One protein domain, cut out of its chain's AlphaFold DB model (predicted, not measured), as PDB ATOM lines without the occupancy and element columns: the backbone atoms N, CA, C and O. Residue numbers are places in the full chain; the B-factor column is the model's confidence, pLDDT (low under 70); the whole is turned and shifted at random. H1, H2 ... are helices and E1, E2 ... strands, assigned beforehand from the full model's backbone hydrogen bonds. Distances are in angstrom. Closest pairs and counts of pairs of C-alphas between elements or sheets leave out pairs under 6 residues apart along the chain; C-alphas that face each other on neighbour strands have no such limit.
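This is residues 63 to 74, 171 to 288 and 300 to 347 of the 347 residues of an uncharacterized protein of Halomicronema hongdechloris C2206 (UniProt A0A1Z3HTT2). A strongly twisted sheet of eight strands curls round one helix, H2, which fills the hollow of the curl, while a second helix, H1, lies across the outer side over E7. Two short helices, H3 and H4, make a small arm away from the sheet, and a last stretch with no named element, residues 332 to 347, follows them. The printed part has 178 residues, with the elements in the order E1 E2 E3 E4 E5 E6 E7 H1 H2 E8 H3 H4. The sheet is branched at E6, its neighbours are antiparallel, and the class is mixed, helices and strands. The whole is compact, with a radius of gyration of the C-alphas of 18.1 A and spans of 53 by 45 by 29 A.

Find C-alpha 63 at (-29.883, -5.326, 26.671), where E1 begins; it runs to residue 74, 29.2 A away, and bends by 68 degrees at residue 68. After the first cut look for E2, residues 171 to 173, and E3, residues 178 to 181. E4 covers residues 190 to 195, and E5 residues 200 to 210, with a bend of 56 degrees at residue 206. E6, residues 217 to 232, is the longest strand, 44.6 A, and ends at C-alpha 232 at (-31.303, 10.424, 43.504). E7 returns over residues 235 to 247, 36.3 A. H1 is residues 257 to 267, and H2, the longest helix, runs 22.2 A over residues 270 to 285. After the second cut come E8, residues 300 to 310, 30.8 A, then H3, residues 316 to 320, and H4, residues 325 to 331, ending at C-alpha 331 at (-35.333, 1.911, 10.583).

Begin at E1: E8 lies on one side of it, with N 65 and O 308 at 2.8 A, and E7 on the other side, with N 70 and O 238 at 2.9 A. E2 and E3 form a hairpin, with N 171 and O 180 within hydrogen-bond range at 2.9 A, and E3 and E6 are antiparallel neighbours, with N 179 and O 225 within hydrogen-bond range at 2.8 A. E4 E5 E6 E7 are a meander, each strand the antiparallel neighbour of the one before; look at N 192 and O 203, 2.8 A, N 207 and O 221, 3.0 A, and N 226 and O 241, 2.9 A. E3 E4 E5 E6 are a Greek key, three of them a meander and E3 the antiparallel neighbour of E6. The pairing is staggered: E5 pairs with E4 over residues 200 to 206 and with E6 over residues 206 to 210. E3 and E5 lie on one side of E6, E7 on the other side. The sheet curls round H2, whose closest C-alphas include those of Ser 285 and Phe 302 of E8, 5.0 A, Pro 242 of E7 and Leu 277, 6.1 A, and Tyr 194 of E4 and Met 279, 6.2 A. H1 is on the sheet at a height of 8.9 A, over E7, across the strands at 64 degrees on the local plane; its closest C-alpha pair with E7 is Asp 257 and Phe 246, 5.4 A. H1 and H2 are apart. H3 and H4 are not on the sheet; they only just touch, with 3 pairs of C-alphas within 8 A, the closest being Ile 320 and Ser 328, 5.4 A. Every O i to N i+4 pair is within hydrogen-bond range in H2, H3 and H4; in H1 it is 6 of 7.

The two C-alphas farthest apart are those of Ser 234 and Asn 347, the chain's last residue, 60.8 A. Residues 75 to 170 are not printed, with C-alphas 74 and 171 at 23.0 A, nor are residues 289 to 299, with C-alphas 288 and 300 at 14.3 A. Of the links that are printed whole, no link is long. The mean pLDDT of the printed part is 83.3, and residues 287 to 288, 313 to 314 and 316 to 347 are under 70.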
ATOM      1  N   GLU A  63     -30.153  -6.667  27.177       81.69
ATOM      2  CA  GLU A  63     -29.883  -5.326  26.671       81.69
ATOM      3  C   GLU A  63     -29.242  -4.458  27.747       81.69
ATOM      4  O   GLU A  63     -29.612  -4.519  28.922       81.69
ATOM      5  N   GLU A  64     -28.267  -3.657  27.320       84.31
ATOM      6  CA  GLU A  64     -27.692  -2.578  28.116       84.31
ATOM      7  C   GLU A  64     -28.395  -1.279  27.704       84.31
ATOM      8  O   GLU A  64     -28.240  -0.804  26.580       84.31
ATOM      9  N   LEU A  65     -29.182  -0.714  28.614       86.62
ATOM     10  CA  LEU A  65     -29.827   0.577  28.448       86.62
ATOM     11  C   LEU A  65     -28.937   1.689  28.988       86.62
ATOM     12  O   LEU A  65     -28.319   1.559  30.047       86.62
ATOM     13  N   TYR A  66     -28.949   2.816  28.291       89.44
ATOM     14  CA  TYR A  66     -28.319   4.053  28.723       89.44
ATOM     15  C   TYR A  66     -29.411   5.025  29.148       89.44
ATOM     16  O   TYR A  66     -30.337   5.295  28.383       89.44
ATOM     17  N   SER A  67     -29.302   5.561  30.358       93.62
ATOM     18  CA  SER A  67     -30.136   6.695  30.750       93.62
ATOM     19  C   SER A  67     -29.594   8.000  30.185       93.62
ATOM     20  O   SER A  67     -28.444   8.097  29.762       93.62
ATOM     21  N   ASN A  68     -30.425   9.032  30.245       95.44
ATOM     22  CA  ASN A  68     -30.032  10.419  30.046       95.44
ATOM     23  C   ASN A  68     -29.462  11.077  31.320       95.44
ATOM     24  O   ASN A  68     -29.299  12.297  31.348       95.44
ATOM     25  N   LEU A  69     -29.172  10.295  32.368       97.06
ATOM     26  CA  LEU A  69     -28.642  10.777  33.639       97.06
ATOM     27  C   LEU A  69     -27.115  10.734  33.614       97.06
ATOM     28  O   LEU A  69     -26.503   9.672  33.749       97.06
ATOM     29  N   LEU A  70     -26.498  11.902  33.456       96.81
ATOM     30  CA  LEU A  70     -25.055  12.064  33.538       96.81
ATOM     31  C   LEU A  70     -24.646  12.300  34.989       96.81
ATOM     32  O   LEU A  70     -24.977  13.330  35.578       96.81
ATOM     33  N   LYS A  71     -23.916  11.352  35.577       96.88
ATOM     34  CA  LYS A  71     -23.511  11.437  36.979       96.88
ATOM     35  C   LYS A  71     -22.503  12.559  37.204       96.88
ATOM     36  O   LYS A  71     -21.454  12.600  36.550       96.88
ATOM     37  N   VAL A  72     -22.790  13.420  38.177       96.19
ATOM     38  CA  VAL A  72     -21.838  14.417  38.667       96.19
ATOM     39  C   VAL A  72     -20.760  13.699  39.475       96.19
ATOM     40  O   VAL A  72     -21.072  12.976  40.420       96.19
ATOM     41  N   SER A  73     -19.499  13.856  39.077       92.88
ATOM     42  CA  SER A  73     -18.368  13.236  39.776       92.88
ATOM     43  C   SER A  73     -17.860  14.081  40.929       92.88
ATOM     44  O   SER A  73     -17.499  13.529  41.961       92.88
ATOM     45  N   GLN A  74     -17.807  15.400  40.747       92.19
ATOM     46  CA  GLN A  74     -17.269  16.312  41.746       92.19
ATOM     47  C   GLN A  74     -17.881  17.707  41.590       92.19
ATOM     48  O   GLN A  74     -18.070  18.195  40.470       92.19
ATOM     49  N   LEU A 171     -24.714  29.187  24.761       96.88
ATOM     50  CA  LEU A 171     -25.591  30.180  25.376       96.88
ATOM     51  C   LEU A 171     -26.759  29.470  26.059       96.88
ATOM     52  O   LEU A 171     -27.120  28.358  25.688       96.88
ATOM     53  N   PHE A 172     -27.364  30.129  27.048       97.31
ATOM     54  CA  PHE A 172     -28.553  29.633  27.740       97.31
ATOM     55  C   PHE A 172     -29.751  30.531  27.429       97.31
ATOM     56  O   PHE A 172     -29.722  31.726  27.742       97.31
ATOM     57  N   ASP A 173     -30.809  29.963  26.851       96.88
ATOM     58  CA  ASP A 173     -32.079  30.664  26.652       96.88
ATOM     59  C   ASP A 173     -32.990  30.446  27.863       96.88
ATOM     60  O   ASP A 173     -33.417  29.328  28.143       96.88
ATOM     61  N   ARG A 174     -33.332  31.527  28.575       94.44
ATOM     62  CA  ARG A 174     -34.182  31.452  29.778       94.44
ATOM     63  C   ARG A 174     -35.615  31.014  29.481       94.44
ATOM     64  O   ARG A 174     -36.270  30.489  30.366       94.44
ATOM     65  N   LYS A 175     -36.127  31.257  28.269       93.25
ATOM     66  CA  LYS A 175     -37.531  30.981  27.928       93.25
ATOM     67  C   LYS A 175     -37.760  29.523  27.531       93.25
ATOM     68  O   LYS A 175     -38.834  28.993  27.788       93.25
ATOM     69  N   LYS A 176     -36.789  28.901  26.864       93.00
ATOM     70  CA  LYS A 176     -36.777  27.474  26.516       93.00
ATOM     71  C   LYS A 176     -36.051  26.610  27.543       93.00
ATOM     72  O   LYS A 176     -36.113  25.392  27.426       93.00
ATOM     73  N   GLU A 177     -35.354  27.237  28.488       96.25
ATOM     74  CA  GLU A 177     -34.568  26.579  29.536       96.25
ATOM     75  C   GLU A 177     -33.538  25.591  28.965       96.25
ATOM     76  O   GLU A 177     -33.289  24.520  29.516       96.25
ATOM     77  N   CYS A 178     -32.929  25.954  27.833       97.69
ATOM     78  CA  CYS A 178     -31.980  25.101  27.126       97.69
ATOM     79  C   CYS A 178     -30.652  25.808  26.852       97.69
ATOM     80  O   CYS A 178     -30.600  27.016  26.597       97.69
ATOM     81  N   TYR A 179     -29.588  25.016  26.836       98.44
ATOM     82  CA  TYR A 179     -28.265  25.392  26.364       98.44
ATOM     83  C   TYR A 179     -28.161  25.097  24.873       98.44
ATOM     84  O   TYR A 179     -28.624  24.049  24.436       98.44
ATOM     85  N   TYR A 180     -27.563  25.990  24.092       98.31
ATOM     86  CA  TYR A 180     -27.393  25.809  22.649       98.31
ATOM     87  C   TYR A 180     -26.054  26.365  22.170       98.31
ATOM     88  O   TYR A 180     -25.550  27.339  22.732       98.31
ATOM     89  N   PHE A 181     -25.479  25.754  21.132       97.88
ATOM     90  CA  PHE A 181     -24.221  26.220  20.542       97.88
ATOM     91  C   PHE A 181     -24.356  27.630  19.969       97.88
ATOM     92  O   PHE A 181     -25.339  27.946  19.295       97.88
ATOM     93  N   LYS A 182     -23.356  28.479  20.205       97.06
ATOM     94  CA  LYS A 182     -23.263  29.812  19.600       97.06
ATOM     95  C   LYS A 182     -23.157  29.722  18.080       97.06
ATOM     96  O   LYS A 182     -22.595  28.774  17.538       97.06
ATOM     97  N   ALA A 183     -23.664  30.745  17.397       97.00
ATOM     98  CA  ALA A 183     -23.340  30.945  15.992       97.00
ATOM     99  C   ALA A 183     -21.843  31.247  15.835       97.00
ATOM    100  O   ALA A 183     -21.245  31.921  16.680       97.00
ATOM    101  N   THR A 184     -21.240  30.779  14.742       96.00
ATOM    102  CA  THR A 184     -19.872  31.188  14.411       96.00
ATOM    103  C   THR A 184     -19.856  32.664  13.992       96.00
ATOM    104  O   THR A 184     -20.854  33.164  13.466       96.00
ATOM    105  N   PRO A 185     -18.730  33.385  14.161       94.00
ATOM    106  CA  PRO A 185     -18.654  34.811  13.822       94.00
ATOM    107  C   PRO A 185     -19.011  35.142  12.365       94.00
ATOM    108  O   PRO A 185     -19.491  36.231  12.070       94.00
ATOM    109  N   ASN A 186     -18.772  34.200  11.452       94.56
ATOM    110  CA  ASN A 186     -19.031  34.307  10.015       94.56
ATOM    111  C   ASN A 186     -20.309  33.566   9.568       94.56
ATOM    112  O   ASN A 186     -20.544  33.455   8.368       94.56
ATOM    113  N   LEU A 187     -21.091  33.020  10.507       95.44
ATOM    114  CA  LEU A 187     -22.294  32.218  10.259       95.44
ATOM    115  C   LEU A 187     -22.072  30.953   9.397       95.44
ATOM    116  O   LEU A 187     -23.029  30.380   8.877       95.44
ATOM    117  N   SER A 188     -20.826  30.488   9.257       94.75
ATOM    118  CA  SER A 188     -20.515  29.196   8.637       94.75
ATOM    119  C   SER A 188     -20.933  28.014   9.512       94.75
ATOM    120  O   SER A 188     -21.100  28.144  10.721       94.75
ATOM    121  N   VAL A 189     -21.016  26.829   8.907       96.12
ATOM    122  CA  VAL A 189     -21.283  25.577   9.629       96.12
ATOM    123  C   VAL A 189     -20.275  25.382  10.767       96.12
ATOM    124  O   VAL A 189     -19.073  25.580  10.575       96.12
ATOM    125  N   HIS A 190     -20.766  25.004  11.951       95.06
ATOM    126  CA  HIS A 190     -19.929  24.552  13.063       95.06
ATOM    127  C   HIS A 190     -20.084  23.043  13.224       95.06
ATOM    128  O   HIS A 190     -21.156  22.562  13.599       95.06
ATOM    129  N   THR A 191     -19.007  22.312  12.959       94.19
ATOM    130  CA  THR A 191     -18.944  20.859  13.108       94.19
ATOM    131  C   THR A 191     -18.213  20.508  14.399       94.19
ATOM    132  O   THR A 191     -17.052  20.874  14.579       94.19
ATOM    133  N   TYR A 192     -18.882  19.776  15.286       91.81
ATOM    134  CA  TYR A 192     -18.309  19.257  16.522       91.81
ATOM    135  C   TYR A 192     -17.938  17.785  16.339       91.81
ATOM    136  O   TYR A 192     -18.796  16.947  16.053       91.81
ATOM    137  N   TYR A 193     -16.658  17.466  16.493       90.19
ATOM    138  CA  TYR A 193     -16.153  16.095  16.446       90.19
ATOM    139  C   TYR A 193     -16.284  15.469  17.829       90.19
ATOM    140  O   TYR A 193     -16.154  16.171  18.812       90.19
ATOM    141  N   TYR A 194     -16.554  14.175  17.962       86.81
ATOM    142  CA  TYR A 194     -16.622  13.533  19.279       86.81
ATOM    143  C   TYR A 194     -16.369  12.032  19.182       86.81
ATOM    144  O   TYR A 194     -16.462  11.426  18.110       86.81
ATOM    145  N   GLN A 195     -16.026  11.421  20.312       84.88
ATOM    146  CA  GLN A 195     -15.910   9.975  20.428       84.88
ATOM    147  C   GLN A 195     -17.290   9.390  20.755       84.88
ATOM    148  O   GLN A 195     -17.816   9.592  21.845       84.88
ATOM    149  N   SER A 196     -17.891   8.657  19.813       81.31
ATOM    150  CA  SER A 196     -19.070   7.840  20.116       81.31
ATOM    151  C   SER A 196     -18.665   6.578  20.882       81.31
ATOM    152  O   SER A 196     -17.476   6.300  21.069       81.31
ATOM    153  N   LEU A 197     -19.647   5.759  21.272       76.75
ATOM    154  CA  LEU A 197     -19.390   4.477  21.938       76.75
ATOM    155  C   LEU A 197     -18.448   3.553  21.149       76.75
ATOM    156  O   LEU A 197     -17.722   2.773  21.757       76.75
ATOM    157  N   ALA A 198     -18.452   3.638  19.814       73.81
ATOM    158  CA  ALA A 198     -17.687   2.738  18.953       73.81
ATOM    159  C   ALA A 198     -16.571   3.435  18.161       73.81
ATOM    160  O   ALA A 198     -15.538   2.822  17.892       73.81
ATOM    161  N   LYS A 199     -16.756   4.698  17.748       78.38
ATOM    162  CA  LYS A 199     -15.825   5.376  16.832       78.38
ATOM    163  C   LYS A 199     -15.832   6.893  16.980       78.38
ATOM    164  O   LYS A 199     -16.807   7.487  17.428       78.38
ATOM    165  N   LYS A 200     -14.761   7.532  16.508       85.38
ATOM    166  CA  LYS A 200     -14.765   8.981  16.282       85.38
ATOM    167  C   LYS A 200     -15.777   9.328  15.192       85.38
ATOM    168  O   LYS A 200     -15.855   8.654  14.165       85.38
ATOM    169  N   THR A 201     -16.561  10.363  15.435       87.38
ATOM    170  CA  THR A 201     -17.622  10.847  14.550       87.38
ATOM    171  C   THR A 201     -17.755  12.365  14.704       87.38
ATOM    172  O   THR A 201     -16.942  12.991  15.386       87.38
ATOM    173  N   HIS A 202     -18.731  12.971  14.037       88.94
ATOM    174  CA  HIS A 202     -18.982  14.402  14.103       88.94
ATOM    175  C   HIS A 202     -20.474  14.719  13.990       88.94
ATOM    176  O   HIS A 202     -21.288  13.847  13.678       88.94
ATOM    177  N   ARG A 203     -20.833  15.966  14.297       90.38
ATOM    178  CA  ARG A 203     -22.169  16.523  14.085       90.38
ATOM    179  C   ARG A 203     -22.075  18.009  13.761       90.38
ATOM    180  O   ARG A 203     -21.364  18.748  14.439       90.38
ATOM    181  N   ASP A 204     -22.869  18.455  12.796       94.50
ATOM    182  CA  ASP A 204     -23.055  19.878  12.511       94.50
ATOM    183  C   ASP A 204     -23.992  20.506  13.544       94.50
ATOM    184  O   ASP A 204     -25.228  20.449  13.457       94.50
ATOM    185  N   VAL A 205     -23.373  21.075  14.575       95.75
ATOM    186  CA  VAL A 205     -24.039  21.649  15.744       95.75
ATOM    187  C   VAL A 205     -24.561  23.062  15.501       95.75
ATOM    188  O   VAL A 205     -25.440  23.505  16.237       95.75
ATOM    189  N   PHE A 206     -24.098  23.735  14.447       97.44
ATOM    190  CA  PHE A 206     -24.686  24.969  13.932       97.44
ATOM    191  C   PHE A 206     -24.725  24.917  12.404       97.44
ATOM    192  O   PHE A 206     -23.696  24.683  11.771       97.44
ATOM    193  N   LEU A 207     -25.911  25.103  11.817       95.62
ATOM    194  CA  LEU A 207     -26.147  24.943  10.379       95.62
ATOM    195  C   LEU A 207     -27.179  25.956   9.869       95.62
ATOM    196  O   LEU A 207     -28.202  26.184  10.517       95.62
ATOM    197  N   ALA A 208     -26.929  26.522   8.687       94.81
ATOM    198  CA  ALA A 208     -27.862  27.391   7.977       94.81
ATOM    199  C   ALA A 208     -28.820  26.583   7.089       94.81
ATOM    200  O   ALA A 208     -28.402  25.671   6.377       94.81
ATOM    201  N   TYR A 209     -30.092  26.974   7.073       92.81
ATOM    202  CA  TYR A 209     -31.118  26.429   6.190       92.81
ATOM    203  C   TYR A 209     -31.582  27.489   5.204       92.81
ATOM    204  O   TYR A 209     -31.917  28.606   5.594       92.81
ATOM    205  N   LYS A 210     -31.613  27.139   3.918       92.12
ATOM    206  CA  LYS A 210     -32.037  28.033   2.834       92.12
ATOM    207  C   LYS A 210     -33.550  27.993   2.632       92.12
ATOM    208  O   LYS A 210     -34.210  27.003   2.953       92.12
ATOM    209  N   LYS A 211     -34.108  29.073   2.082       89.00
ATOM    210  CA  LYS A 211     -35.507  29.101   1.635       89.00
ATOM    211  C   LYS A 211     -35.691  28.170   0.437       89.00
ATOM    212  O   LYS A 211     -34.782  27.963  -0.363       89.00
ATOM    213  N   LYS A 212     -36.907  27.644   0.273       86.31
ATOM    214  CA  LYS A 212     -37.250  26.827  -0.895       86.31
ATOM    215  C   LYS A 212     -37.013  27.642  -2.176       86.31
ATOM    216  O   LYS A 212     -37.551  28.740  -2.303       86.31
ATOM    217  N   ASN A 213     -36.229  27.094  -3.103       86.56
ATOM    218  CA  ASN A 213     -35.891  27.692  -4.403       86.56
ATOM    219  C   ASN A 213     -35.153  29.044  -4.329       86.56
ATOM    220  O   ASN A 213     -35.276  29.862  -5.239       86.56
ATOM    221  N   SER A 214     -34.403  29.304  -3.255       89.06
ATOM    222  CA  SER A 214     -33.591  30.514  -3.120       89.06
ATOM    223  C   SER A 214     -32.273  30.208  -2.417       89.06
ATOM    224  O   SER A 214     -32.200  29.338  -1.553       89.06
ATOM    225  N   GLU A 215     -31.233  30.962  -2.763       87.31
ATOM    226  CA  GLU A 215     -29.947  30.950  -2.058       87.31
ATOM    227  C   GLU A 215     -29.996  31.727  -0.731       87.31
ATOM    228  O   GLU A 215     -29.064  31.678   0.069       87.31
ATOM    229  N   GLU A 216     -31.098  32.433  -0.470       90.44
ATOM    230  CA  GLU A 216     -31.302  33.180   0.762       90.44
ATOM    231  C   GLU A 216     -31.507  32.243   1.960       90.44
ATOM    232  O   GLU A 216     -32.301  31.296   1.922       90.44
ATOM    233  N   ILE A 217     -30.826  32.553   3.062       92.25
ATOM    234  CA  ILE A 217     -30.963  31.830   4.325       92.25
ATOM    235  C   ILE A 217     -32.337  32.136   4.936       92.25
ATOM    236  O   ILE A 217     -32.744  33.288   5.067       92.25
ATOM    237  N   ALA A 218     -33.063  31.082   5.297       93.06
ATOM    238  CA  ALA A 218     -34.334  31.152   6.002       93.06
ATOM    239  C   ALA A 218     -34.122  31.278   7.516       93.06
ATOM    240  O   ALA A 218     -34.716  32.147   8.149       93.06
ATOM    241  N   TYR A 219     -33.293  30.397   8.080       95.25
ATOM    242  CA  TYR A 219     -33.002  30.320   9.510       95.25
ATOM    243  C   TYR A 219     -31.731  29.493   9.761       95.25
ATOM    244  O   TYR A 219     -31.199  28.842   8.861       95.25
ATOM    245  N   TYR A 220     -31.267  29.487  11.004       96.81
ATOM    246  CA  TYR A 220     -30.169  28.675  11.506       96.81
ATOM    247  C   TYR A 220     -30.668  27.723  12.585       96.81
ATOM    248  O   TYR A 220     -31.498  28.080  13.425       96.81
ATOM    249  N   ARG A 221     -30.135  26.504  12.577       96.75
ATOM    250  CA  ARG A 221     -30.363  25.484  13.601       96.75
ATOM    251  C   ARG A 221     -29.130  25.375  14.477       96.75
ATOM    252  O   ARG A 221     -28.024  25.207  13.972       96.75
ATOM    253  N   HIS A 222     -29.357  25.354  15.780       98.00
ATOM    254  CA  HIS A 222     -28.359  25.108  16.805       98.00
ATOM    255  C   HIS A 222     -28.712  23.800  17.517       98.00
ATOM    256  O   HIS A 222     -29.861  23.606  17.932       98.00
ATOM    257  N   SER A 223     -27.742  22.902  17.676       97.44
ATOM    258  CA  SER A 223     -27.881  21.778  18.602       97.44
ATOM    259  C   SER A 223     -27.993  22.323  20.020       97.44
ATOM    260  O   SER A 223     -27.237  23.216  20.412       97.44
ATOM    261  N   ALA A 224     -28.944  21.785  20.775       98.06
ATOM    262  CA  ALA A 224     -29.241  22.232  22.121       98.06
ATOM    263  C   ALA A 224     -29.492  21.053  23.075       98.06
ATOM    264  O   ALA A 224     -29.706  19.917  22.647       98.06
ATOM    265  N   PHE A 225     -29.494  21.326  24.376       98.38
ATOM    266  CA  PHE A 225     -30.005  20.413  25.392       98.38
ATOM    267  C   PHE A 225     -30.686  21.173  26.527       98.38
ATOM    268  O   PHE A 225     -30.309  22.296  26.863       98.38
ATOM    269  N   ILE A 226     -31.694  20.552  27.127       98.38
ATOM    270  CA  ILE A 226     -32.228  20.948  28.432       98.38
ATOM    271  C   ILE A 226     -31.450  20.155  29.479       98.38
ATOM    272  O   ILE A 226     -31.306  18.941  29.337       98.38
ATOM    273  N   GLY A 227     -30.922  20.848  30.486       97.81
ATOM    274  CA  GLY A 227     -30.171  20.251  31.587       97.81
ATOM    275  C   GLY A 227     -30.911  20.449  32.904       97.81
ATOM    276  O   GLY A 227     -31.226  21.589  33.243       97.81
ATOM    277  N   GLN A 228     -31.176  19.369  33.638       97.62
ATOM    278  CA  GLN A 228     -31.829  19.427  34.950       97.62
ATOM    279  C   GLN A 228     -31.009  18.673  35.994       97.62
ATOM    280  O   GLN A 228     -30.707  17.496  35.824       97.62
ATOM    281  N   PHE A 229     -30.637  19.352  37.080       98.12
ATOM    282  CA  PHE A 229     -29.958  18.694  38.192       98.12
ATOM    283  C   PHE A 229     -30.959  17.962  39.077       98.12
ATOM    284  O   PHE A 229     -31.948  18.540  39.529       98.12
ATOM    285  N   LEU A 230     -30.662  16.696  39.348       96.31
ATOM    286  CA  LEU A 230     -31.477  15.804  40.159       96.31
ATOM    287  C   LEU A 230     -30.590  15.130  41.200       96.31
ATOM    288  O   LEU A 230     -29.491  14.669  40.882       96.31
ATOM    289  N   ARG A 231     -31.094  15.023  42.428       95.56
ATOM    290  CA  ARG A 231     -30.510  14.164  43.456       95.56
ATOM    291  C   ARG A 231     -31.338  12.892  43.567       95.56
ATOM    292  O   ARG A 231     -32.527  12.961  43.875       95.56
ATOM    293  N   ILE A 232     -30.706  11.749  43.324       94.19
ATOM    294  CA  ILE A 232     -31.303  10.424  43.504       94.19
ATOM    295  C   ILE A 232     -30.465   9.709  44.560       94.19
ATOM    296  O   ILE A 232     -29.255   9.546  44.397       94.19
ATOM    297  N   ASP A 233     -31.108   9.346  45.668       90.88
ATOM    298  CA  ASP A 233     -30.450   8.891  46.893       90.88
ATOM    299  C   ASP A 233     -29.343   9.869  47.329       90.88
ATOM    300  O   ASP A 233     -29.613  11.041  47.605       90.88
ATOM    301  N   SER A 234     -28.094   9.404  47.372       92.31
ATOM    302  CA  SER A 234     -26.916  10.191  47.754       92.31
ATOM    303  C   SER A 234     -26.082  10.655  46.556       92.31
ATOM    304  O   SER A 234     -24.956  11.106  46.736       92.31
ATOM    305  N   SER A 235     -26.583  10.507  45.325       95.12
ATOM    306  CA  SER A 235     -25.864  10.878  44.102       95.12
ATOM    307  C   SER A 235     -26.580  11.985  43.338       95.12
ATOM    308  O   SER A 235     -27.808  12.046  43.281       95.12
ATOM    309  N   TRP A 236     -25.785  12.852  42.719       97.56
ATOM    310  CA  TRP A 236     -26.268  13.930  41.871       97.56
ATOM    311  C   TRP A 236     -26.059  13.612  40.397       97.56
ATOM    312  O   TRP A 236     -25.026  13.076  39.988       97.56
ATOM    313  N   PHE A 237     -27.042  13.997  39.596       98.06
ATOM    314  CA  PHE A 237     -27.083  13.760  38.164       98.06
ATOM    315  C   PHE A 237     -27.492  15.037  37.443       98.06
ATOM    316  O   PHE A 237     -28.292  15.820  37.954       98.06
ATOM    317  N   LEU A 238     -26.963  15.219  36.240       98.38
ATOM    318  CA  LEU A 238     -27.516  16.119  35.245       98.38
ATOM    319  C   LEU A 238     -28.323  15.277  34.257       98.38
ATOM    320  O   LEU A 238     -27.757  14.507  33.482       98.38
ATOM    321  N   GLU A 239     -29.640  15.418  34.287       98.31
ATOM    322  CA  GLU A 239     -30.505  14.890  33.244       98.31
ATOM    323  C   GLU A 239     -30.348  15.736  31.980       98.31
ATOM    324  O   GLU A 239     -30.531  16.957  32.011       98.31
ATOM    325  N   ILE A 240     -30.010  15.089  30.866       98.06
ATOM    326  CA  ILE A 240     -29.789  15.743  29.576       98.06
ATOM    327  C   ILE A 240     -30.915  15.358  28.623       98.06
ATOM    328  O   ILE A 240     -31.032  14.211  28.208       98.06
ATOM    329  N   THR A 241     -31.713  16.330  28.198       97.06
ATOM    330  CA  THR A 241     -32.691  16.130  27.120       97.06
ATOM    331  C   THR A 241     -32.221  16.860  25.865       97.06
ATOM    332  O   THR A 241     -32.336  18.090  25.807       97.06
ATOM    333  N   PRO A 242     -31.690  16.148  24.852       96.56
ATOM    334  CA  PRO A 242     -31.290  16.766  23.596       96.56
ATOM    335  C   PRO A 242     -32.467  17.458  22.894       96.56
ATOM    336  O   PRO A 242     -33.613  17.003  22.937       96.56
ATOM    337  N   THR A 243     -32.200  18.607  22.280       96.25
ATOM    338  CA  THR A 243     -33.197  19.423  21.581       96.25
ATOM    339  C   THR A 243     -32.520  20.323  20.543       96.25
ATOM    340  O   THR A 243     -31.322  20.206  20.272       96.25
ATOM    341  N   TYR A 244     -33.282  21.240  19.952       96.44
ATOM    342  CA  TYR A 244     -32.780  22.228  19.003       96.44
ATOM    343  C   TYR A 244     -33.265  23.638  19.352       96.44
ATOM    344  O   TYR A 244     -34.360  23.847  19.895       96.44
ATOM    345  N   PHE A 245     -32.431  24.614  19.012       97.12
ATOM    346  CA  PHE A 245     -32.748  26.034  19.086       97.12
ATOM    347  C   PHE A 245     -32.635  26.639  17.690       97.12
ATOM    348  O   PHE A 245     -31.703  26.309  16.957       97.12
ATOM    349  N   PHE A 246     -33.578  27.497  17.307       97.44
ATOM    350  CA  PHE A 246     -33.601  28.098  15.976       97.44
ATOM    351  C   PHE A 246     -33.480  29.615  16.061       97.44
ATOM    352  O   PHE A 246     -34.130  30.262  16.889       97.44
ATOM    353  N   THR A 247     -32.661  30.189  15.185       97.19
ATOM    354  CA  THR A 247     -32.482  31.640  15.062       97.19
ATOM    355  C   THR A 247     -32.638  32.082  13.618       97.19
ATOM    356  O   THR A 247     -32.394  31.316  12.695       97.19
ATOM    357  N   ARG A 248     -33.045  33.329  13.396       95.31
ATOM    358  CA  ARG A 248     -33.172  33.887  12.036       95.31
ATOM    359  C   ARG A 248     -31.858  34.458  11.490       95.31
ATOM    360  O   ARG A 248     -31.687  34.573  10.285       95.31
ATOM    361  N   ASP A 249     -30.950  34.843  12.380       93.38
ATOM    362  CA  ASP A 249     -29.729  35.609  12.086       93.38
ATOM    363  C   ASP A 249     -28.500  35.089  12.866       93.38
ATOM    364  O   ASP A 249     -27.479  35.764  12.929       93.38
ATOM    365  N   GLY A 250     -28.602  33.909  13.491       93.50
ATOM    366  CA  GLY A 250     -27.577  33.340  14.372       93.50
ATOM    367  C   GLY A 250     -27.744  33.702  15.855       93.50
ATOM    368  O   GLY A 250     -27.180  33.023  16.713       93.50
ATOM    369  N   CYS A 251     -28.549  34.722  16.181       92.81
ATOM    370  CA  CYS A 251     -28.664  35.263  17.541       92.81
ATOM    371  C   CYS A 251     -30.117  35.389  18.013       92.81
ATOM    372  O   CYS A 251     -30.479  34.943  19.102       92.81
ATOM    373  N   THR A 252     -30.968  36.007  17.201       94.44
ATOM    374  CA  THR A 252     -32.372  36.251  17.494       94.44
ATOM    375  C   THR A 252     -33.188  35.000  17.232       94.44
ATOM    376  O   THR A 252     -33.208  34.483  16.113       94.44
ATOM    377  N   ARG A 253     -33.936  34.567  18.249       95.31
ATOM    378  CA  ARG A 253     -34.832  33.414  18.163       95.31
ATOM    379  C   ARG A 253     -35.793  33.519  16.979       95.31
ATOM    380  O   ARG A 253     -36.434  34.555  16.775       95.31
ATOM    381  N   ASP A 254     -35.910  32.425  16.238       94.75
ATOM    382  CA  ASP A 254     -36.804  32.337  15.097       94.75
ATOM    383  C   ASP A 254     -38.285  32.294  15.527       94.75
ATOM    384  O   ASP A 254     -38.636  31.844  16.624       94.75
ATOM    385  N   LYS A 255     -39.174  32.809  14.670       92.25
ATOM    386  CA  LYS A 255     -40.620  32.867  14.946       92.25
ATOM    387  C   LYS A 255     -41.310  31.515  14.758       92.25
ATOM    388  O   LYS A 255     -42.295  31.261  15.448       92.25
ATOM    389  N   TYR A 256     -40.787  30.669  13.878       91.38
ATOM    390  CA  TYR A 256     -41.311  29.349  13.518       91.38
ATOM    391  C   TYR A 256     -40.559  28.214  14.233       91.38
ATOM    392  O   TYR A 256     -40.698  27.040  13.899       91.38
ATOM    393  N   ASP A 257     -39.796  28.548  15.274       88.19
ATOM    394  CA  ASP A 257     -38.990  27.630  16.079       88.19
ATOM    395  C   ASP A 257     -39.750  26.368  16.551       88.19
ATOM    396  O   ASP A 257     -39.202  25.266  16.501       88.19
ATOM    397  N   GLN A 258     -41.022  26.494  16.950       90.56
ATOM    398  CA  GLN A 258     -41.843  25.342  17.350       90.56
ATOM    399  C   GLN A 258     -42.187  24.424  16.173       90.56
ATOM    400  O   GLN A 258     -42.164  23.200  16.320       90.56
ATOM    401  N   GLU A 259     -42.489  25.000  15.009       91.69
ATOM    402  CA  GLU A 259     -42.797  24.248  13.793       91.69
ATOM    403  C   GLU A 259     -41.557  23.477  13.336       91.69
ATOM    404  O   GLU A 259     -41.633  22.261  13.144       91.69
ATOM    405  N   HIS A 260     -40.398  24.144  13.290       90.94
ATOM    406  CA  HIS A 260     -39.114  23.518  12.971       90.94
ATOM    407  C   HIS A 260     -38.765  22.386  13.941       90.94
ATOM    408  O   HIS A 260     -38.440  21.281  13.502       90.94
ATOM    409  N   LEU A 261     -38.902  22.612  15.253       91.25
ATOM    410  CA  LEU A 261     -38.644  21.583  16.261       91.25
ATOM    411  C   LEU A 261     -39.575  20.376  16.090       91.25
ATOM    412  O   LEU A 261     -39.127  19.234  16.175       91.25
ATOM    413  N   SER A 262     -40.862  20.620  15.836       88.38
ATOM    414  CA  SER A 262     -41.837  19.550  15.619       88.38
ATOM    415  C   SER A 262     -41.543  18.745  14.352       88.38
ATOM    416  O   SER A 262     -41.704  17.528  14.360       88.38
ATOM    417  N   GLY A 263     -41.066  19.406  13.291       86.94
ATOM    418  CA  GLY A 263     -40.646  18.761  12.051       86.94
ATOM    419  C   GLY A 263     -39.467  17.822  12.276       86.94
ATOM    420  O   GLY A 263     -39.553  16.651  11.916       86.94
ATOM    421  N   ILE A 264     -38.414  18.297  12.955       85.50
ATOM    422  CA  ILE A 264     -37.248  17.460  13.275       85.50
ATOM    423  C   ILE A 264     -37.659  16.266  14.142       85.50
ATOM    424  O   ILE A 264     -37.351  15.134  13.792       85.50
ATOM    425  N   LYS A 265     -38.422  16.488  15.219       84.00
ATOM    426  CA  LYS A 265     -38.829  15.412  16.141       84.00
ATOM    427  C   LYS A 265     -39.713  14.332  15.510       84.00
ATOM    428  O   LYS A 265     -39.803  13.242  16.060       84.00
ATOM    429  N   ARG A 266     -40.398  14.621  14.399       81.62
ATOM    430  CA  ARG A 266     -41.190  13.618  13.659       81.62
ATOM    431  C   ARG A 266     -40.325  12.668  12.839       81.62
ATOM    432  O   ARG A 266     -40.756  11.557  12.566       81.62
ATOM    433  N   LEU A 267     -39.159  13.137  12.411       79.12
ATOM    434  CA  LEU A 267     -38.260  12.415  11.515       79.12
ATOM    435  C   LEU A 267     -37.099  11.776  12.286       79.12
ATOM    436  O   LEU A 267     -36.619  10.711  11.911       79.12
ATOM    437  N   GLU A 268     -36.660  12.408  13.376       80.75
ATOM    438  CA  GLU A 268     -35.551  11.945  14.205       80.75
ATOM    439  C   GLU A 268     -35.909  10.663  14.972       80.75
ATOM    440  O   GLU A 268     -36.912  10.589  15.684       80.75
ATOM    441  N   LYS A 269     -35.058   9.642  14.830       79.06
ATOM    442  CA  LYS A 269     -35.212   8.335  15.478       79.06
ATOM    443  C   LYS A 269     -34.414   8.235  16.772       79.06
ATOM    444  O   LYS A 269     -33.550   9.063  17.056       79.06
ATOM    445  N   ASN A 270     -34.674   7.177  17.544       78.62
ATOM    446  CA  ASN A 270     -34.015   6.949  18.830       78.62
ATOM    447  C   ASN A 270     -32.478   6.922  18.715       78.62
ATOM    448  O   ASN A 270     -31.818   7.577  19.515       78.62
ATOM    449  N   SER A 271     -31.919   6.274  17.687       77.88
ATOM    450  CA  SER A 271     -30.468   6.234  17.431       77.88
ATOM    451  C   SER A 271     -29.856   7.631  17.259       77.88
ATOM    452  O   SER A 271     -28.794   7.920  17.813       77.88
ATOM    453  N   ALA A 272     -30.547   8.534  16.558       80.69
ATOM    454  CA  ALA A 272     -30.106   9.911  16.350       80.69
ATOM    455  C   ALA A 272     -30.168  10.751  17.638       80.69
ATOM    456  O   ALA A 272     -29.227  11.501  17.921       80.69
ATOM    457  N   VAL A 273     -31.228  10.591  18.441       87.94
ATOM    458  CA  VAL A 273     -31.347  11.229  19.767       87.94
ATOM    459  C   VAL A 273     -30.262  10.705  20.706       87.94
ATOM    460  O   VAL A 273     -29.607  11.481  21.402       87.94
ATOM    461  N   PHE A 274     -30.021   9.395  20.690       87.62
ATOM    462  CA  PHE A 274     -28.985   8.756  21.486       87.62
ATOM    463  C   PHE A 274     -27.586   9.241  21.092       87.62
ATOM    464  O   PHE A 274     -26.795   9.612  21.955       87.62
ATOM    465  N   GLY A 275     -27.295   9.350  19.793       88.50
ATOM    466  CA  GLY A 275     -26.052   9.951  19.307       88.50
ATOM    467  C   GLY A 275     -25.866  11.392  19.795       88.50
ATOM    468  O   GLY A 275     -24.766  11.772  20.194       88.50
ATOM    469  N   GLN A 276     -26.944  12.182  19.834       92.12
ATOM    470  CA  GLN A 276     -26.909  13.545  20.368       92.12
ATOM    471  C   GLN A 276     -26.656  13.568  21.883       92.12
ATOM    472  O   GLN A 276     -25.893  14.405  22.360       92.12
ATOM    473  N   LEU A 277     -27.247  12.638  22.638       94.25
ATOM    474  CA  LEU A 277     -26.971  12.472  24.066       94.25
ATOM    475  C   LEU A 277     -25.490  12.150  24.310       94.25
ATOM    476  O   LEU A 277     -24.857  12.807  25.132       94.25
ATOM    477  N   ILE A 278     -24.916  11.196  23.570       92.88
ATOM    478  CA  ILE A 278     -23.496  10.831  23.697       92.88
ATOM    479  C   ILE A 278     -22.580  12.010  23.353       92.88
ATOM    480  O   ILE A 278     -21.602  12.243  24.061       92.88
ATOM    481  N   MET A 279     -22.916  12.794  22.325       94.00
ATOM    482  CA  MET A 279     -22.190  14.024  21.999       94.00
ATOM    483  C   MET A 279     -22.180  15.007  23.180       94.00
ATOM    484  O   MET A 279     -21.128  15.548  23.508       94.00
ATOM    485  N   TRP A 280     -23.325  15.228  23.837       95.88
ATOM    486  CA  TRP A 280     -23.406  16.123  24.997       95.88
ATOM    487  C   TRP A 280     -22.645  15.600  26.210       95.88
ATOM    488  O   TRP A 280     -21.988  16.377  26.898       95.88
ATOM    489  N   VAL A 281     -22.702  14.293  26.460       93.81
ATOM    490  CA  VAL A 281     -21.922  13.655  27.526       93.81
ATOM    491  C   VAL A 281     -20.436  13.874  27.296       93.81
ATOM    492  O   VAL A 281     -19.739  14.268  28.229       93.81
ATOM    493  N   GLU A 282     -19.967  13.685  26.064       91.44
ATOM    494  CA  GLU A 282     -18.562  13.905  25.739       91.44
ATOM    495  C   GLU A 282     -18.172  15.383  25.852       91.44
ATOM    496  O   GLU A 282     -17.163  15.707  26.474       91.44
ATOM    497  N   TYR A 283     -19.015  16.293  25.355       92.75
ATOM    498  CA  TYR A 283     -18.807  17.738  25.491       92.75
ATOM    499  C   TYR A 283     -18.680  18.191  26.952       92.75
ATOM    500  O   TYR A 283     -17.856  19.043  27.272       92.75
ATOM    501  N   LEU A 284     -19.499  17.638  27.850       93.25
ATOM    502  CA  LEU A 284     -19.522  18.044  29.256       93.25
ATOM    503  C   LEU A 284     -18.420  17.386  30.097       93.25
ATOM    504  O   LEU A 284     -17.968  17.987  31.080       93.25
ATOM    505  N   SER A 285     -18.017  16.165  29.737       88.81
ATOM    506  CA  SER A 285     -17.089  15.344  30.527       88.81
ATOM    507  C   SER A 285     -15.630  15.535  30.118       88.81
ATOM    508  O   SER A 285     -14.744  15.411  30.963       88.81
ATOM    509  N   THR A 286     -15.373  15.871  28.855       80.19
ATOM    510  CA  THR A 286     -14.015  16.023  28.323       80.19
ATOM    511  C   THR A 286     -13.614  17.496  28.262       80.19
ATOM    512  O   THR A 286     -14.436  18.379  28.016       80.19
ATOM    513  N   SER A 287     -12.336  17.783  28.527       64.25
ATOM    514  CA  SER A 287     -11.781  19.131  28.362       64.25
ATOM    515  C   SER A 287     -11.953  19.624  26.915       64.25
ATOM    516  O   SER A 287     -11.993  18.800  25.996       64.25
ATOM    517  N   PRO A 288     -12.033  20.948  26.680       60.72
ATOM    518  CA  PRO A 288     -12.195  21.506  25.340       60.72
ATOM    519  C   PRO A 288     -11.200  20.914  24.337       60.72
ATOM    520  O   PRO A 288     -10.015  20.720  24.630       60.72
ATOM    521  N   LEU A 300     -17.314  21.750  38.858       94.00
ATOM    522  CA  LEU A 300     -18.292  20.832  38.287       94.00
ATOM    523  C   LEU A 300     -17.651  19.929  37.236       94.00
ATOM    524  O   LEU A 300     -17.274  20.373  36.142       94.00
ATOM    525  N   THR A 301     -17.580  18.641  37.553       93.94
ATOM    526  CA  THR A 301     -17.141  17.596  36.625       93.94
ATOM    527  C   THR A 301     -18.176  16.485  36.531       93.94
ATOM    528  O   THR A 301     -18.991  16.279  37.432       93.94
ATOM    529  N   PHE A 302     -18.145  15.770  35.412       94.69
ATOM    530  CA  PHE A 302     -19.075  14.694  35.111       94.69
ATOM    531  C   PHE A 302     -18.312  13.404  34.829       94.69
ATOM    532  O   PHE A 302     -17.170  13.433  34.374       94.69
ATOM    533  N   SER A 303     -18.961  12.273  35.103       90.50
ATOM    534  CA  SER A 303     -18.398  10.946  34.860       90.50
ATOM    535  C   SER A 303     -19.061  10.257  33.668       90.50
ATOM    536  O   SER A 303     -18.825  10.627  32.525       90.50
ATOM    537  N   LYS A 304     -19.860   9.215  33.905       90.88
ATOM    538  CA  LYS A 304     -20.522   8.430  32.858       90.88
ATOM    539  C   LYS A 304     -22.036   8.524  33.010       90.88
ATOM    540  O   LYS A 304     -22.543   8.883  34.073       90.88
ATOM    541  N   LEU A 305     -22.744   8.192  31.934       93.44
ATOM    542  CA  LEU A 305     -24.180   7.935  32.001       93.44
ATOM    543  C   LEU A 305     -24.456   6.711  32.871       93.44
ATOM    544  O   LEU A 305     -23.712   5.726  32.801       93.44
ATOM    545  N   GLU A 306     -25.552   6.752  33.626       92.62
ATOM    546  CA  GLU A 306     -26.040   5.565  34.324       92.62
ATOM    547  C   GLU A 306     -26.557   4.532  33.326       92.62
ATOM    548  O   GLU A 306     -27.306   4.856  32.391       92.62
ATOM    549  N   LYS A 307     -26.140   3.283  33.541       91.69
ATOM    550  CA  LYS A 307     -26.445   2.148  32.675       91.69
ATOM    551  C   LYS A 307     -27.239   1.091  33.418       91.69
ATOM    552  O   LYS A 307     -26.960   0.792  34.577       91.69
ATOM    553  N   PHE A 308     -28.160   0.454  32.711       87.75
ATOM    554  CA  PHE A 308     -29.011  -0.590  33.264       87.75
ATOM    555  C   PHE A 308     -28.938  -1.830  32.391       87.75
ATOM    556  O   PHE A 308     -29.054  -1.742  31.176       87.75
ATOM    557  N   ASN A 309     -28.779  -2.997  33.008       87.62
ATOM    558  CA  ASN A 309     -28.857  -4.264  32.297       87.62
ATOM    559  C   ASN A 309     -30.238  -4.870  32.514       87.62
ATOM    560  O   ASN A 309     -30.633  -5.120  33.656       87.62
ATOM    561  N   ILE A 310     -30.949  -5.136  31.426       85.25
ATOM    562  CA  ILE A 310     -32.252  -5.796  31.456       85.25
ATOM    563  C   ILE A 310     -32.177  -7.144  30.741       85.25
ATOM    564  O   ILE A 310     -31.454  -7.327  29.766       85.25
ATOM    565  N   ASN A 311     -32.918  -8.124  31.262       78.38
ATOM    566  CA  ASN A 311     -32.982  -9.482  30.705       78.38
ATOM    567  C   ASN A 311     -34.143  -9.660  29.714       78.38
ATOM    568  O   ASN A 311     -34.496 -10.786  29.371       78.38
ATOM    569  N   VAL A 312     -34.764  -8.555  29.314       75.38
ATOM    570  CA  VAL A 312     -35.838  -8.490  28.329       75.38
ATOM    571  C   VAL A 312     -35.419  -7.464  27.293       75.38
ATOM    572  O   VAL A 312     -34.962  -6.392  27.661       75.38
ATOM    573  N   GLY A 313     -35.533  -7.814  26.024       68.94
ATOM    574  CA  GLY A 313     -34.998  -7.018  24.936       68.94
ATOM    575  C   GLY A 313     -35.596  -7.465  23.618       68.94
ATOM    576  O   GLY A 313     -36.067  -8.604  23.498       68.94
ATOM    577  N   ILE A 314     -35.606  -6.552  22.663       69.38
ATOM    578  CA  ILE A 314     -36.134  -6.733  21.324       69.38
ATOM    579  C   ILE A 314     -34.955  -6.974  20.380       69.38
ATOM    580  O   ILE A 314     -33.950  -6.272  20.379       69.38
ATOM    581  N   ASP A 315     -35.064  -8.004  19.546       70.19
ATOM    582  CA  ASP A 315     -34.124  -8.150  18.444       70.19
ATOM    583  C   ASP A 315     -34.540  -7.214  17.303       70.19
ATOM    584  O   ASP A 315     -35.410  -7.565  16.503       70.19
ATOM    585  N   ASP A 316     -33.934  -6.025  17.254       66.62
ATOM    586  CA  ASP A 316     -34.208  -5.009  16.232       66.62
ATOM    587  C   ASP A 316     -34.116  -5.574  14.811       66.62
ATOM    588  O   ASP A 316     -34.941  -5.237  13.971       66.62
ATOM    589  N   ALA A 317     -33.194  -6.503  14.529       68.44
ATOM    590  CA  ALA A 317     -33.077  -7.097  13.197       68.44
ATOM    591  C   ALA A 317     -34.297  -7.963  12.837       68.44
ATOM    592  O   ALA A 317     -34.779  -7.920  11.702       68.44
ATOM    593  N   MET A 318     -34.829  -8.727  13.800       64.94
ATOM    594  CA  MET A 318     -36.073  -9.483  13.603       64.94
ATOM    595  C   MET A 318     -37.296  -8.568  13.542       64.94
ATOM    596  O   MET A 318     -38.226  -8.852  12.789       64.94
ATOM    597  N   TRP A 319     -37.304  -7.489  14.326       65.00
ATOM    598  CA  TRP A 319     -38.407  -6.534  14.335       65.00
ATOM    599  C   TRP A 319     -38.468  -5.759  13.016       65.00
ATOM    600  O   TRP A 319     -39.511  -5.756  12.365       65.00
ATOM    601  N   ILE A 320     -37.351  -5.173  12.576       66.19
ATOM    602  CA  ILE A 320     -37.241  -4.423  11.317       66.19
ATOM    603  C   ILE A 320     -37.602  -5.318  10.132       66.19
ATOM    604  O   ILE A 320     -38.354  -4.899   9.264       66.19
ATOM    605  N   GLY A 321     -37.160  -6.580  10.123       62.09
ATOM    606  CA  GLY A 321     -37.494  -7.523   9.051       62.09
ATOM    607  C   GLY A 321     -38.987  -7.862   8.917       62.09
ATOM    608  O   GLY A 321     -39.377  -8.469   7.920       62.09
ATOM    609  N   SER A 322     -39.819  -7.497   9.900       59.69
ATOM    610  CA  SER A 322     -41.276  -7.689   9.866       59.69
ATOM    611  C   SER A 322     -42.065  -6.455   9.407       59.69
ATOM    612  O   SER A 322     -43.272  -6.559   9.177       59.69
ATOM    613  N   GLU A 323     -41.391  -5.314   9.255       59.84
ATOM    614  CA  GLU A 323     -41.972  -4.057   8.790       59.84
ATOM    615  C   GLU A 323     -42.004  -3.994   7.251       59.84
ATOM    616  O   GLU A 323     -41.315  -4.742   6.551       59.84
ATOM    617  N   ASP A 324     -42.828  -3.112   6.683       57.28
ATOM    618  CA  ASP A 324     -42.838  -2.899   5.233       57.28
ATOM    619  C   ASP A 324     -41.527  -2.257   4.740       57.28
ATOM    620  O   ASP A 324     -40.713  -1.764   5.521       57.28
ATOM    621  N   ALA A 325     -41.274  -2.310   3.429       54.53
ATOM    622  CA  ALA A 325     -39.989  -1.891   2.858       54.53
ATOM    623  C   ALA A 325     -39.653  -0.412   3.145       54.53
ATOM    624  O   ALA A 325     -38.487  -0.076   3.334       54.53
ATOM    625  N   GLU A 326     -40.675   0.446   3.218       50.50
ATOM    626  CA  GLU A 326     -40.545   1.871   3.534       50.50
ATOM    627  C   GLU A 326     -40.171   2.083   5.010       50.50
ATOM    628  O   GLU A 326     -39.193   2.768   5.313       50.50
ATOM    629  N   SER A 327     -40.856   1.409   5.942       47.88
ATOM    630  CA  SER A 327     -40.520   1.473   7.370       47.88
ATOM    631  C   SER A 327     -39.175   0.811   7.677       47.88
ATOM    632  O   SER A 327     -38.411   1.328   8.491       47.88
ATOM    633  N   SER A 328     -38.841  -0.279   6.983       52.78
ATOM    634  CA  SER A 328     -37.573  -1.000   7.131       52.78
ATOM    635  C   SER A 328     -36.372  -0.158   6.710       52.78
ATOM    636  O   SER A 328     -35.396  -0.082   7.452       52.78
ATOM    637  N   ALA A 329     -36.456   0.516   5.556       54.44
ATOM    638  CA  ALA A 329     -35.403   1.406   5.062       54.44
ATOM    639  C   ALA A 329     -35.198   2.621   5.976       54.44
ATOM    640  O   ALA A 329     -34.074   3.054   6.200       54.44
ATOM    641  N   LEU A 330     -36.280   3.140   6.562       51.25
ATOM    642  CA  LEU A 330     -36.175   4.202   7.552       51.25
ATOM    643  C   LEU A 330     -35.517   3.696   8.848       51.25
ATOM    644  O   LEU A 330     -34.892   4.479   9.558       51.25
ATOM    645  N   LEU A 331     -35.777   2.456   9.283       50.41
ATOM    646  CA  LEU A 331     -35.333   1.911  10.583       50.41
ATOM    647  C   LEU A 331     -33.884   1.404  10.586       50.41
ATOM    648  O   LEU A 331     -33.319   1.283  11.665       50.41
ATOM    649  N   SER A 332     -33.294   1.137   9.420       51.91
ATOM    650  CA  SER A 332     -31.936   0.595   9.282       51.91
ATOM    651  C   SER A 332     -30.818   1.646   9.208       51.91
ATOM    652  O   SER A 332     -29.645   1.274   9.181       51.91
ATOM    653  N   ASP A 333     -31.148   2.940   9.162       48.59
ATOM    654  CA  ASP A 333     -30.156   4.012   9.039       48.59
ATOM    655  C   ASP A 333     -29.520   4.338  10.405       48.59
ATOM    656  O   ASP A 333     -29.982   5.177  11.183       48.59
ATOM    657  N   ASP A 334     -28.477   3.577  10.734       44.44
ATOM    658  CA  ASP A 334     -27.861   3.520  12.064       44.44
ATOM    659  C   ASP A 334     -26.989   4.737  12.421       44.44
ATOM    660  O   ASP A 334     -26.541   4.870  13.564       44.44
ATOM    661  N   LEU A 335     -26.709   5.645  11.482       40.59
ATOM    662  CA  LEU A 335     -25.773   6.741  11.725       40.59
ATOM    663  C   LEU A 335     -26.176   8.037  11.029       40.59
ATOM    664  O   LEU A 335     -25.935   8.204   9.844       40.59
ATOM    665  N   ASN A 336     -26.645   8.980  11.856       45.75
ATOM    666  CA  ASN A 336     -26.366  10.419  11.769       45.75
ATOM    667  C   ASN A 336     -26.122  10.941  10.348       45.75
ATOM    668  O   ASN A 336     -24.984  11.181   9.976       45.75
ATOM    669  N   GLU A 337     -27.199  11.166   9.614       40.81
ATOM    670  CA  GLU A 337     -27.399  12.291   8.703       40.81
ATOM    671  C   GLU A 337     -28.739  12.020   8.035       40.81
ATOM    672  O   GLU A 337     -28.806  11.523   6.924       40.81
ATOM    673  N   LEU A 338     -29.843  12.346   8.712       35.06
ATOM    674  CA  LEU A 338     -31.011  12.694   7.919       35.06
ATOM    675  C   LEU A 338     -30.651  14.034   7.269       35.06
ATOM    676  O   LEU A 338     -30.532  15.026   8.010       35.06
ATOM    677  N   PRO A 339     -30.477  14.124   5.934       35.25
ATOM    678  CA  PRO A 339     -30.576  15.391   5.241       35.25
ATOM    679  C   PRO A 339     -32.032  15.821   5.392       35.25
ATOM    680  O   PRO A 339     -32.873  15.621   4.526       35.25
ATOM    681  N   LEU A 340     -32.346  16.394   6.550       40.38
ATOM    682  CA  LEU A 340     -33.701  16.663   7.027       40.38
ATOM    683  C   LEU A 340     -34.458  17.674   6.142       40.38
ATOM    684  O   LEU A 340     -35.606  17.993   6.428       40.38
ATOM    685  N   PHE A 341     -33.812  18.156   5.071       38.16
ATOM    686  CA  PHE A 341     -34.351  19.016   4.022       38.16
ATOM    687  C   PHE A 341     -33.692  18.800   2.643       38.16
ATOM    688  O   PHE A 341     -33.573  19.755   1.875       38.16
ATOM    689  N   GLN A 342     -33.286  17.580   2.275       33.03
ATOM    690  CA  GLN A 342     -33.301  17.253   0.845       33.03
ATOM    691  C   GLN A 342     -34.751  16.916   0.508       33.03
ATOM    692  O   GLN A 342     -35.192  15.786   0.649       33.03
ATOM    693  N   LEU A 343     -35.534  17.947   0.171       32.44
ATOM    694  CA  LEU A 343     -36.770  17.720  -0.567       32.44
ATOM    695  C   LEU A 343     -36.368  16.942  -1.815       32.44
ATOM    696  O   LEU A 343     -35.541  17.442  -2.582       32.44
ATOM    697  N   ASP A 344     -36.927  15.748  -1.975       33.03
ATOM    698  CA  ASP A 344     -36.831  14.980  -3.203       33.03
ATOM    699  C   ASP A 344     -37.134  15.915  -4.374       33.03
ATOM    700  O   ASP A 344     -38.250  16.411  -4.553       33.03
ATOM    701  N   ASN A 345     -36.093  16.212  -5.148       35.25
ATOM    702  CA  ASN A 345     -36.237  16.763  -6.480       35.25
ATOM    703  C   ASN A 345     -36.642  15.598  -7.385       35.25
ATOM    704  O   ASN A 345     -35.841  15.127  -8.187       35.25
ATOM    705  N   GLU A 346     -37.869  15.110  -7.235       28.97
ATOM    706  CA  GLU A 346     -38.480  14.226  -8.221       28.97
ATOM    707  C   GLU A 346     -39.598  14.986  -8.946       28.97
ATOM    708  O   GLU A 346     -40.686  15.178  -8.411       28.97
ATOM    709  N   ASN A 347     -39.222  15.449 -10.146       31.47
ATOM    710  CA  ASN A 347     -40.003  15.838 -11.335       31.47
ATOM    711  C   ASN A 347     -41.339  16.577 -11.176       31.47
ATOM    712  O   ASN A 347     -42.370  15.940 -10.863       31.47
TER     713      ASN A 347